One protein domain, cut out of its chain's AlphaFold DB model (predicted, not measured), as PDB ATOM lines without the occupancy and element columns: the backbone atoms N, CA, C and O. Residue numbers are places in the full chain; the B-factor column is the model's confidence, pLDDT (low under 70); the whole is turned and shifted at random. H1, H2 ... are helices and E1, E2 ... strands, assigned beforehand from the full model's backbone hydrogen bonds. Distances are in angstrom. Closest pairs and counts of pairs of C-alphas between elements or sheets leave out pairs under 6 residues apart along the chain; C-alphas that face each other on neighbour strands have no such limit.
ATOM      1  N   CYS A  67     128.445 235.650 160.370       95.12
ATOM      2  CA  CYS A  67     128.509 237.026 160.844       95.12
ATOM      3  C   CYS A  67     129.620 237.156 161.886       95.12
ATOM      4  O   CYS A  67     129.679 236.377 162.840       95.12
ATOM      5  N   LEU A  68     130.534 238.099 161.665       93.44
ATOM      6  CA  LEU A  68     131.705 238.328 162.511       93.44
ATOM      7  C   LEU A  68     131.538 239.635 163.284       93.44
ATOM      8  O   LEU A  68     131.206 240.666 162.693       93.44
ATOM      9  N   ASP A  69     131.832 239.614 164.583       91.19
ATOM     10  CA  ASP A  69     131.870 240.827 165.407       91.19
ATOM     11  C   ASP A  69     132.852 241.855 164.809       91.19
ATOM     12  O   ASP A  69     133.980 241.523 164.446       91.19
ATOM     13  N   GLY A  70     132.414 243.102 164.640       87.50
ATOM     14  CA  GLY A  70     133.212 244.170 164.020       87.50
ATOM     15  C   GLY A  70     133.388 244.110 162.492       87.50
ATOM     16  O   GLY A  70     133.885 245.078 161.920       87.50
ATOM     17  N   VAL A  71     132.959 243.039 161.808       91.00
ATOM     18  CA  VAL A  71     133.033 242.916 160.332       91.00
ATOM     19  C   VAL A  71     131.642 242.839 159.691       91.00
ATOM     20  O   VAL A  71     131.411 243.449 158.646       91.00
ATOM     21  N   GLY A  72     130.706 242.124 160.320       93.25
ATOM     22  CA  GLY A  72     129.357 241.861 159.812       93.25
ATOM     23  C   GLY A  72     129.243 240.555 159.019       93.25
ATOM     24  O   GLY A  72     130.114 239.682 159.084       93.25
ATOM     25  N   THR A  73     128.140 240.409 158.281       94.69
ATOM     26  CA  THR A  73     127.826 239.196 157.512       94.69
ATOM     27  C   THR A  73     128.733 239.042 156.285       94.69
ATOM     28  O   THR A  73     128.896 239.957 155.470       94.69
ATOM     29  N   LEU A  74     129.307 237.850 156.124       93.06
ATOM     30  CA  LEU A  74     130.209 237.490 155.038       93.06
ATOM     31  C   LEU A  74     129.453 236.934 153.830       93.06
ATOM     32  O   LEU A  74     128.529 236.130 153.953       93.06
ATOM     33  N   GLY A  75     129.903 237.324 152.638       91.00
ATOM     34  CA  GLY A  75     129.483 236.713 151.383       91.00
ATOM     35  C   GLY A  75     130.457 235.605 151.000       91.00
ATOM     36  O   GLY A  75     131.668 235.799 151.072       91.00
ATOM     37  N   LEU A  76     129.940 234.452 150.576       90.06
ATOM     38  CA  LEU A  76     130.747 233.345 150.059       90.06
ATOM     39  C   LEU A  76     130.476 233.149 148.555       90.06
ATOM     40  O   LEU A  76     129.309 233.146 148.160       90.06
ATOM     41  N   PRO A  77     131.509 232.956 147.711       91.00
ATOM     42  CA  PRO A  77     132.935 233.050 148.029       91.00
ATOM     43  C   PRO A  77     133.363 234.456 148.468       91.00
ATOM     44  O   PRO A  77     132.843 235.443 147.937       91.00
ATOM     45  N   LEU A  78     134.335 234.527 149.382       89.44
ATOM     46  CA  LEU A  78     134.858 235.792 149.909       89.44
ATOM     47  C   LEU A  78     135.354 236.711 148.787       89.44
ATOM     48  O   LEU A  78     135.962 236.260 147.812       89.44
ATOM     49  N   ASN A  79     135.090 238.008 148.945       89.44
ATOM     50  CA  ASN A  79     135.655 239.058 148.103       89.44
ATOM     51  C   ASN A  79     136.823 239.766 148.809       89.44
ATOM     52  O   ASN A  79     136.926 239.735 150.034       89.44
ATOM     53  N   ASP A  80     137.655 240.464 148.035       88.81
ATOM     54  CA  ASP A  80     138.876 241.112 148.533       88.81
ATOM     55  C   ASP A  80     138.620 242.124 149.655       88.81
ATOM     56  O   ASP A  80     139.442 242.281 150.556       88.81
ATOM     57  N   MET A  81     137.486 242.831 149.611       90.69
ATOM     58  CA  MET A  81     137.127 243.804 150.640       90.69
ATOM     59  C   MET A  81     136.843 243.102 151.969       90.69
ATOM     60  O   MET A  81     137.426 243.475 152.982       90.69
ATOM     61  N   GLN A  82     136.010 242.061 151.950       90.25
ATOM     62  CA  GLN A  82     135.699 241.260 153.132       90.25
ATOM     63  C   GLN A  82     136.950 240.562 153.670       90.25
ATOM     64  O   GLN A  82     137.181 240.595 154.873       90.25
ATOM     65  N   SER A  83     137.804 240.014 152.803       89.31
ATOM     66  CA  SER A  83     139.086 239.438 153.221       89.31
ATOM     67  C   SER A  83     139.957 240.453 153.964       89.31
ATOM     68  O   SER A  83     140.474 240.131 155.032       89.31
ATOM     69  N   ARG A  84     140.081 241.691 153.462       89.88
ATOM     70  CA  ARG A  84     140.831 242.758 154.150       89.88
ATOM     71  C   ARG A  84     140.223 243.131 155.499       89.88
ATOM     72  O   ARG A  84     140.970 243.264 156.458       89.88
ATOM     73  N   MET A  85     138.898 243.253 155.581       90.38
ATOM     74  CA  MET A  85     138.217 243.572 156.841       90.38
ATOM     75  C   MET A  85     138.455 242.494 157.903       90.38
ATOM     76  O   MET A  85     138.724 242.822 159.053       90.38
ATOM     77  N   ILE A  86     138.409 241.214 157.518       89.69
ATOM     78  CA  ILE A  86     138.693 240.115 158.449       89.69
ATOM     79  C   ILE A  86     140.161 240.149 158.882       89.69
ATOM     80  O   ILE A  86     140.436 240.003 160.065       89.69
ATOM     81  N   ILE A  87     141.097 240.383 157.955       88.81
ATOM     82  CA  ILE A  87     142.530 240.504 158.271       88.81
ATOM     83  C   ILE A  87     142.778 241.639 159.274       88.81
ATOM     84  O   ILE A  87     143.466 241.436 160.272       88.81
ATOM     85  N   GLU A  88     142.202 242.817 159.038       87.81
ATOM     86  CA  GLU A  88     142.343 243.978 159.921       87.81
ATOM     87  C   GLU A  88     141.740 243.709 161.307       87.81
ATOM     88  O   GLU A  88     142.391 243.948 162.327       87.81
ATOM     89  N   ALA A  89     140.546 243.116 161.353       85.56
ATOM     90  CA  ALA A  89     139.896 242.742 162.605       85.56
ATOM     91  C   ALA A  89     140.661 241.633 163.355       85.56
ATOM     92  O   ALA A  89     140.745 241.661 164.585       85.56
ATOM     93  N   SER A  90     141.285 240.696 162.634       82.06
ATOM     94  CA  SER A  90     142.176 239.685 163.210       82.06
ATOM     95  C   SER A  90     143.423 240.308 163.837       82.06
ATOM     96  O   SER A  90     143.817 239.858 164.904       82.06
ATOM     97  N   ILE A  91     144.019 241.344 163.234       72.38
ATOM     98  CA  ILE A  91     145.214 242.029 163.769       72.38
ATOM     99  C   ILE A  91     144.888 242.838 165.031       72.38
ATOM    100  O   ILE A  91     145.658 242.823 165.989       72.38
ATOM    101  N   LEU A  92     143.762 243.556 165.030       61.28
ATOM    102  CA  LEU A  92     143.348 244.403 166.156       61.28
ATOM    103  C   LEU A  92     142.863 243.585 167.358       61.28
ATOM    104  O   LEU A  92     142.963 244.039 168.498       61.28
ATOM    105  N   GLY A  93     142.302 242.405 167.089       55.47
ATOM    106  CA  GLY A  93     141.639 241.583 168.084       55.47
ATOM    107  C   GLY A  93     142.448 240.394 168.588       55.47
ATOM    108  O   GLY A  93     142.316 240.103 169.769       55.47
ATOM    109  N   MET A  94     143.204 239.657 167.756       62.34
ATOM    110  CA  MET A  94     143.564 238.257 168.065       62.34
ATOM    111  C   MET A  94     144.783 237.675 167.297       62.34
ATOM    112  O   MET A  94     145.544 238.376 166.642       62.34
ATOM    113  N   ILE A  95     144.981 236.354 167.457       65.00
ATOM    114  CA  ILE A  95     146.058 235.466 166.979       65.00
ATOM    115  C   ILE A  95     146.283 235.582 165.458       65.00
ATOM    116  O   ILE A  95     145.788 234.781 164.659       65.00
ATOM    117  N   ALA A  96     147.061 236.575 165.051       73.75
ATOM    118  CA  ALA A  96     147.570 236.708 163.696       73.75
ATOM    119  C   ALA A  96     149.037 236.273 163.642       73.75
ATOM    120  O   ALA A  96     149.823 236.577 164.539       73.75
ATOM    121  N   GLU A  97     149.416 235.610 162.553       78.50
ATOM    122  CA  GLU A  97     150.805 235.293 162.223       78.50
ATOM    123  C   GLU A  97     151.111 235.925 160.855       78.50
ATOM    124  O   GLU A  97     151.180 235.219 159.845       78.50
ATOM    125  N   PRO A  98     151.245 237.269 160.781       78.38
ATOM    126  CA  PRO A  98     151.347 237.987 159.509       78.38
ATOM    127  C   PRO A  98     152.587 237.569 158.719       78.38
ATOM    128  O   PRO A  98     152.539 237.484 157.497       78.38
ATOM    129  N   GLU A  99     153.670 237.248 159.429       80.69
ATOM    130  CA  GLU A  99     154.920 236.733 158.862       80.69
ATOM    131  C   GLU A  99     154.720 235.417 158.099       80.69
ATOM    132  O   GLU A  99     155.444 235.142 157.148       80.69
ATOM    133  N   ARG A 100     153.708 234.628 158.484       81.88
ATOM    134  CA  ARG A 100     153.323 233.373 157.826       81.88
ATOM    135  C   ARG A 100     152.120 233.519 156.899       81.88
ATOM    136  O   ARG A 100     151.689 232.527 156.323       81.88
ATOM    137  N   GLY A 101     151.559 234.720 156.750       87.56
ATOM    138  CA  GLY A 101     150.370 234.954 155.927       87.56
ATOM    139  C   GLY A 101     149.120 234.217 156.423       87.56
ATOM    140  O   GLY A 101     148.269 233.852 155.609       87.56
ATOM    141  N   VAL A 102     149.014 233.962 157.733       87.12
ATOM    142  CA  VAL A 102     147.870 233.275 158.351       87.12
ATOM    143  C   VAL A 102     147.215 234.185 159.384       87.12
ATOM    144  O   VAL A 102     147.864 234.664 160.316       87.12
ATOM    145  N   TRP A 103     145.904 234.384 159.256       88.81
ATOM    146  CA  TRP A 103     145.106 235.166 160.204       88.81
ATOM    147  C   TRP A 103     144.007 234.299 160.794       88.81
ATOM    148  O   TRP A 103     143.259 233.660 160.052       88.81
ATOM    149  N   ARG A 104     143.905 234.271 162.128       88.94
ATOM    150  CA  ARG A 104     142.825 233.573 162.830       88.94
ATOM    151  C   ARG A 104     141.868 234.585 163.445       88.94
ATOM    152  O   ARG A 104     142.281 235.559 164.071       88.94
ATOM    153  N   PHE A 105     140.580 234.349 163.257       89.50
ATOM    154  CA  PHE A 105     139.503 235.093 163.891       89.50
ATOM    155  C   PHE A 105     138.840 234.191 164.938       89.50
ATOM    156  O   PHE A 105     138.551 233.031 164.625       89.50
ATOM    157  N   PRO A 106     138.644 234.656 166.180       89.62
ATOM    158  CA  PRO A 106     138.233 233.797 167.284       89.62
ATOM    159  C   PRO A 106     136.777 233.335 167.112       89.62
ATOM    160  O   PRO A 106     135.910 234.101 166.694       89.62
ATOM    161  N   GLY A 107     136.508 232.057 167.388       90.94
ATOM    162  CA  GLY A 107     135.209 231.441 167.099       90.94
ATOM    163  C   GLY A 107     134.046 231.943 167.960       90.94
ATOM    164  O   GLY A 107     132.908 231.917 167.506       90.94
ATOM    165  N   ASP A 108     134.315 232.456 169.161       91.75
ATOM    166  CA  ASP A 108     133.323 233.063 170.065       91.75
ATOM    167  C   ASP A 108     132.804 234.427 169.572       91.75
ATOM    168  O   ASP A 108     131.802 234.934 170.074       91.75
ATOM    169  N   LYS A 109     133.464 235.005 168.564       92.25
ATOM    170  CA  LYS A 109     133.067 236.238 167.874       92.25
ATOM    171  C   LYS A 109     132.379 235.987 166.533       92.25
ATOM    172  O   LYS A 109     132.206 236.920 165.749       92.25
ATOM    173  N   ILE A 110     132.014 234.738 166.256       93.56
ATOM    174  CA  ILE A 110     131.384 234.319 165.007       93.56
ATOM    175  C   ILE A 110     130.011 233.733 165.309       93.56
ATOM    176  O   ILE A 110     129.859 232.879 166.182       93.56
ATOM    177  N   VAL A 111     129.017 234.156 164.536       95.00
ATOM    178  CA  VAL A 111     127.655 233.626 164.585       95.00
ATOM    179  C   VAL A 111     127.290 233.027 163.230       95.00
ATOM    180  O   VAL A 111     127.581 233.601 162.181       95.00
ATOM    181  N   PHE A 112     126.643 231.863 163.258       95.12
ATOM    182  CA  PHE A 112     125.989 231.266 162.096       95.12
ATOM    183  C   PHE A 112     124.535 231.742 162.068       95.12
ATOM    184  O   PHE A 112     123.747 231.388 162.943       95.12
ATOM    185  N   GLU A 113     124.168 232.565 161.088       95.69
ATOM    186  CA  GLU A 113     122.825 233.162 161.032       95.69
ATOM    187  C   GLU A 113     121.807 232.290 160.276       95.69
ATOM    188  O   GLU A 113     120.625 232.628 160.218       95.69
ATOM    189  N   ASN A 114     122.231 231.160 159.697       95.94
ATOM    190  CA  ASN A 114     121.338 230.219 159.025       95.94
ATOM    191  C   ASN A 114     121.111 228.941 159.857       95.94
ATOM    192  O   ASN A 114     121.942 228.037 159.805       95.94
ATOM    193  N   PRO A 115     119.945 228.754 160.504       95.00
ATOM    194  CA  PRO A 115     119.661 227.553 161.298       95.00
ATOM    195  C   PRO A 115     119.714 226.238 160.506       95.00
ATOM    196  O   PRO A 115     119.936 225.166 161.074       95.00
ATOM    197  N   ARG A 116     119.518 226.290 159.177       96.75
ATOM    198  CA  ARG A 116     119.646 225.100 158.318       96.75
ATOM    199  C   ARG A 116     121.084 224.592 158.271       96.75
ATOM    200  O   ARG A 116     121.277 223.397 158.076       96.75
ATOM    201  N   TRP A 117     122.066 225.473 158.459       95.25
ATOM    202  CA  TRP A 117     123.470 225.098 158.575       95.25
ATOM    203  C   TRP A 117     123.712 224.221 159.794       95.25
ATOM    204  O   TRP A 117     124.263 223.135 159.649       95.25
ATOM    205  N   ASP A 118     123.236 224.632 160.968       92.75
ATOM    206  CA  ASP A 118     123.439 223.871 162.205       92.75
ATOM    207  C   ASP A 118     122.782 222.494 162.141       92.75
ATOM    208  O   ASP A 118     123.364 221.490 162.563       92.75
ATOM    209  N   GLN A 119     121.568 222.438 161.587       94.25
ATOM    210  CA  GLN A 119     120.874 221.177 161.366       94.25
ATOM    211  C   GLN A 119     121.661 220.282 160.403       94.25
ATOM    212  O   GLN A 119     121.897 219.113 160.710       94.25
ATOM    213  N   TRP A 120     122.080 220.826 159.262       95.88
ATOM    214  CA  TRP A 120     122.831 220.088 158.254       95.88
ATOM    215  C   TRP A 120     124.177 219.585 158.789       95.88
ATOM    216  O   TRP A 120     124.506 218.414 158.598       95.88
ATOM    217  N   LEU A 121     124.912 220.421 159.528       94.50
ATOM    218  CA  LEU A 121     126.192 220.071 160.136       94.50
ATOM    219  C   LEU A 121     126.028 218.889 161.099       94.50
ATOM    220  O   LEU A 121     126.758 217.906 161.002       94.50
ATOM    221  N   LYS A 122     125.028 218.945 161.987       92.25
ATOM    222  CA  LYS A 122     124.765 217.875 162.963       92.25
ATOM    223  C   LYS A 122     124.269 216.588 162.304       92.25
ATOM    224  O   LYS A 122     124.751 215.509 162.631       92.25
ATOM    225  N   GLN A 123     123.302 216.686 161.395       93.50
ATOM    226  CA  GLN A 123     122.631 215.512 160.824       93.50
ATOM    227  C   GLN A 123     123.433 214.845 159.707       93.50
ATOM    228  O   GLN A 123     123.330 213.637 159.533       93.50
ATOM    229  N   THR A 124     124.226 215.615 158.961       94.62
ATOM    230  CA  THR A 124     124.948 215.115 157.783       94.62
ATOM    231  C   THR A 124     126.424 214.937 158.100       94.62
ATOM    232  O   THR A 124     126.931 213.818 158.080       94.62
ATOM    233  N   VAL A 125     127.118 216.026 158.442       94.19
ATOM    234  CA  VAL A 125     128.583 216.022 158.578       94.19
ATOM    235  C   VAL A 125     129.019 215.231 159.808       94.19
ATOM    236  O   VAL A 125     129.794 214.285 159.688       94.19
ATOM    237  N   VAL A 126     128.485 215.567 160.985       93.19
ATOM    238  CA  VAL A 126     128.843 214.886 162.240       93.19
ATOM    239  C   VAL A 126     128.429 213.418 162.202       93.19
ATOM    240  O   VAL A 126     129.205 212.569 162.626       93.19
ATOM    241  N   SER A 127     127.264 213.095 161.634       92.38
ATOM    242  CA  SER A 127     126.825 211.701 161.473       92.38
ATOM    243  C   SER A 127     127.742 210.897 160.550       92.38
ATOM    244  O   SER A 127     128.063 209.747 160.858       92.38
ATOM    245  N   SER A 128     128.184 211.496 159.439       93.06
ATOM    246  CA  SER A 128     129.129 210.864 158.512       93.06
ATOM    247  C   SER A 128     130.467 210.594 159.195       93.06
ATOM    248  O   SER A 128     130.965 209.473 159.146       93.06
ATOM    249  N   ILE A 129     131.015 211.589 159.902       92.50
ATOM    250  CA  ILE A 129     132.280 211.459 160.641       92.50
ATOM    251  C   ILE A 129     132.159 210.403 161.743       92.50
ATOM    252  O   ILE A 129     133.017 209.539 161.854       92.50
ATOM    253  N   HIS A 130     131.088 210.441 162.537       90.81
ATOM    254  CA  HIS A 130     130.860 209.498 163.635       90.81
ATOM    255  C   HIS A 130     130.847 208.042 163.152       90.81
ATOM    256  O   HIS A 130     131.488 207.186 163.759       90.81
ATOM    257  N   THR A 131     130.209 207.796 162.004       90.94
ATOM    258  CA  THR A 131     130.193 206.481 161.349       90.94
ATOM    259  C   THR A 131     131.567 206.123 160.780       90.94
ATOM    260  O   THR A 131     132.054 205.018 160.995       90.94
ATOM    261  N   ALA A 132     132.213 207.053 160.072       92.00
ATOM    262  CA  ALA A 132     133.496 206.811 159.418       92.00
ATOM    263  C   ALA A 132     134.638 206.553 160.405       92.00
ATOM    264  O   ALA A 132     135.549 205.803 160.074       92.00
ATOM    265  N   LEU A 133     134.602 207.157 161.593       90.44
ATOM    266  CA  LEU A 133     135.582 206.925 162.659       90.44
ATOM    267  C   LEU A 133     135.257 205.687 163.515       90.44
ATOM    268  O   LEU A 133     135.993 205.400 164.453       90.44
ATOM    269  N   ASP A 134     134.153 204.981 163.234       89.69
ATOM    270  CA  ASP A 134     133.601 203.913 164.085       89.69
ATOM    271  C   ASP A 134     133.495 204.334 165.565       89.69
ATOM    272  O   ASP A 134     133.787 203.588 166.499       89.69
ATOM    273  N   ALA A 135     133.040 205.567 165.804       85.44
ATOM    274  CA  ALA A 135     132.875 206.121 167.149       85.44
ATOM    275  C   ALA A 135     131.603 205.592 167.850       85.44
ATOM    276  O   ALA A 135     130.998 206.276 168.678       85.44
ATOM    277  N   THR A 136     131.182 204.367 167.524       79.62
ATOM    278  CA  THR A 136     129.907 203.751 167.928       79.62
ATOM    279  C   THR A 136     129.767 203.556 169.439       79.62
ATOM    280  O   THR A 136     128.649 203.510 169.953       79.62
ATOM    281  N   SER A 137     130.883 203.521 170.171       84.25
ATOM    282  CA  SER A 137     130.916 203.489 171.639       84.25
ATOM    283  C   SER A 137     130.443 204.792 172.299       84.25
ATOM    284  O   SER A 137     130.070 204.786 173.474       84.25
ATOM    285  N   VAL A 138     130.422 205.905 171.558       86.06
ATOM    286  CA  VAL A 138     129.970 207.217 172.028       86.06
ATOM    287  C   VAL A 138     128.637 207.556 171.360       86.06
ATOM    288  O   VAL A 138     128.576 207.618 170.134       86.06
ATOM    289  N   PRO A 139     127.555 207.829 172.111       89.69
ATOM    290  CA  PRO A 139     126.304 208.276 171.507       89.69
ATOM    291  C   PRO A 139     126.496 209.583 170.727       89.69
ATOM    292  O   PRO A 139     126.994 210.566 171.270       89.69
ATOM    293  N   ILE A 140     126.033 209.649 169.477       88.50
ATOM    294  CA  ILE A 140     126.149 210.875 168.666       88.50
ATOM    295  C   ILE A 140     125.476 212.094 169.324       88.50
ATOM    296  O   ILE A 140     125.902 213.226 169.127       88.50
ATOM    297  N   SER A 141     124.458 211.871 170.162       88.62
ATOM    298  CA  SER A 141     123.750 212.925 170.897       88.62
ATOM    299  C   SER A 141     124.617 213.677 171.908       88.62
ATOM    300  O   SER A 141     124.235 214.777 172.304       88.62
ATOM    301  N   VAL A 142     125.756 213.113 172.328       89.31
ATOM    302  CA  VAL A 142     126.703 213.776 173.241       89.31
ATOM    303  C   VAL A 142     127.882 214.421 172.511       89.31
ATOM    304  O   VAL A 142     128.736 215.030 173.154       89.31
ATOM    305  N   VAL A 143     127.952 214.288 171.183       89.06
ATOM    306  CA  VAL A 143     129.007 214.892 170.368       89.06
ATOM    307  C   VAL A 143     128.662 216.355 170.108       89.06
ATOM    308  O   VAL A 143     127.640 216.678 169.501       89.06
ATOM    309  N   GLU A 144     129.545 217.250 170.545       89.31
ATOM    310  CA  GLU A 144     129.433 218.686 170.306       89.31
ATOM    311  C   GLU A 144     130.552 219.170 169.383       89.31
ATOM    312  O   GLU A 144     131.729 218.886 169.603       89.31
ATOM    313  N   CYS A 145     130.194 219.977 168.385       90.06
ATOM    314  CA  CYS A 145     131.155 220.747 167.604       90.06
ATOM    315  C   CYS A 145     131.183 222.183 168.120       90.06
ATOM    316  O   CYS A 145     130.145 222.841 168.191       90.06
ATOM    317  N   ARG A 146     132.376 222.680 168.455       90.12
ATOM    318  CA  ARG A 146     132.591 224.071 168.869       90.12
ATOM    319  C   ARG A 146     133.519 224.751 167.878       90.12
ATOM    320  O   ARG A 146     134.605 224.243 167.603       90.12
ATOM    321  N   LEU A 147     133.092 225.893 167.344       92.38
ATOM    322  CA  LEU A 147     133.922 226.682 166.446       92.38
ATOM    323  C   LEU A 147     135.079 227.291 167.241       92.38
ATOM    324  O   LEU A 147     134.859 228.085 168.151       92.38
ATOM    325  N   ARG A 148     136.311 226.905 166.901       89.75
ATOM    326  CA  ARG A 148     137.517 227.403 167.575       89.75
ATOM    327  C   ARG A 148     138.005 228.713 166.964       89.75
ATOM    328  O   ARG A 148     138.255 229.677 167.680       89.75
ATOM    329  N   TYR A 149     138.135 228.739 165.644       90.50
ATOM    330  CA  TYR A 149     138.556 229.909 164.886       90.50
ATOM    331  C   TYR A 149     138.123 229.790 163.421       90.50
ATOM    332  O   TYR A 149     137.956 228.687 162.899       90.50
ATOM    333  N   LEU A 150     137.991 230.932 162.752       91.69
ATOM    334  CA  LEU A 150     138.028 231.040 161.295       91.69
ATOM    335  C   LEU A 150     139.466 231.361 160.882       91.69
ATOM    336  O   LEU A 150     140.084 232.239 161.479       91.69
ATOM    337  N   VAL A 151     139.996 230.674 159.873       90.06
ATOM    338  CA  VAL A 151     141.356 230.913 159.367       90.06
ATOM    339  C   VAL A 151     141.290 231.483 157.959       90.06
ATOM    340  O   VAL A 151     140.586 230.947 157.104       90.06
ATOM    341  N   ILE A 152     142.053 232.545 157.714       89.81
ATOM    342  CA  ILE A 152     142.336 233.058 156.376       89.81
ATOM    343  C   ILE A 152     143.798 232.787 156.057       89.81
ATOM    344  O   ILE A 152     144.692 233.193 156.800       89.81
ATOM    345  N   HIS A 153     144.016 232.139 154.918       88.31
ATOM    346  CA  HIS A 153     145.329 231.975 154.316       88.31
ATOM    347  C   HIS A 153     145.498 233.009 153.209       88.31
ATOM    348  O   HIS A 153     144.686 233.086 152.283       88.31
ATOM    349  N   GLY A 154     146.538 233.824 153.327       87.00
ATOM    350  CA  GLY A 154     146.919 234.778 152.298       87.00
ATOM    351  C   GLY A 154     147.709 234.137 151.163       87.00
ATOM    352  O   GLY A 154     148.045 232.949 151.202       87.00
TER     353      GLY A 154
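AT A GLANCE: This is residues 67 to 154 of the 193 residues of an uncharacterized protein of Moniliophthora roreri (UniProt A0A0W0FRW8). H1 packs on the two-stranded antiparallel sheet E1 - E3; H2 is an arm, from which residues 133 to 148 run back to E3. The printed part has 88 residues, mixed helices and strands, two and three, ordered H1 E1 E2 H2 E3. It is loose, with radius of gyration of the C-alphas 15.8 A and spans of 43 by 28 by 21 A.

HOW THE PARTS SIT: H1, residues 80 to 93, comes closest to E1, residues 102 to 106, at the C-alphas of Ser 90 and Phe 105, 5.4 A. E3, residues 149 to 153, is antiparallel to E1; N 105 and O 150 are within hydrogen-bond range, 2.8 A. H2, residues 115 to 132, is apart from H1. O i to N i+4 pairs are within hydrogen-bond range throughout H1, and 12 of 14 in H2.

IN THESE COORDINATES: H1 begins at C-alpha 80 (138.876, 241.112, 148.533). E2 is residues 110 to 112. H2 is 25.0 A long. E3 ends at C-alpha 153 (145.329, 231.975, 154.316).

THE WHOLE: The printed part has no cut. H2 to E3 is a long link. Residues 92 to 95 have pLDDT under 70.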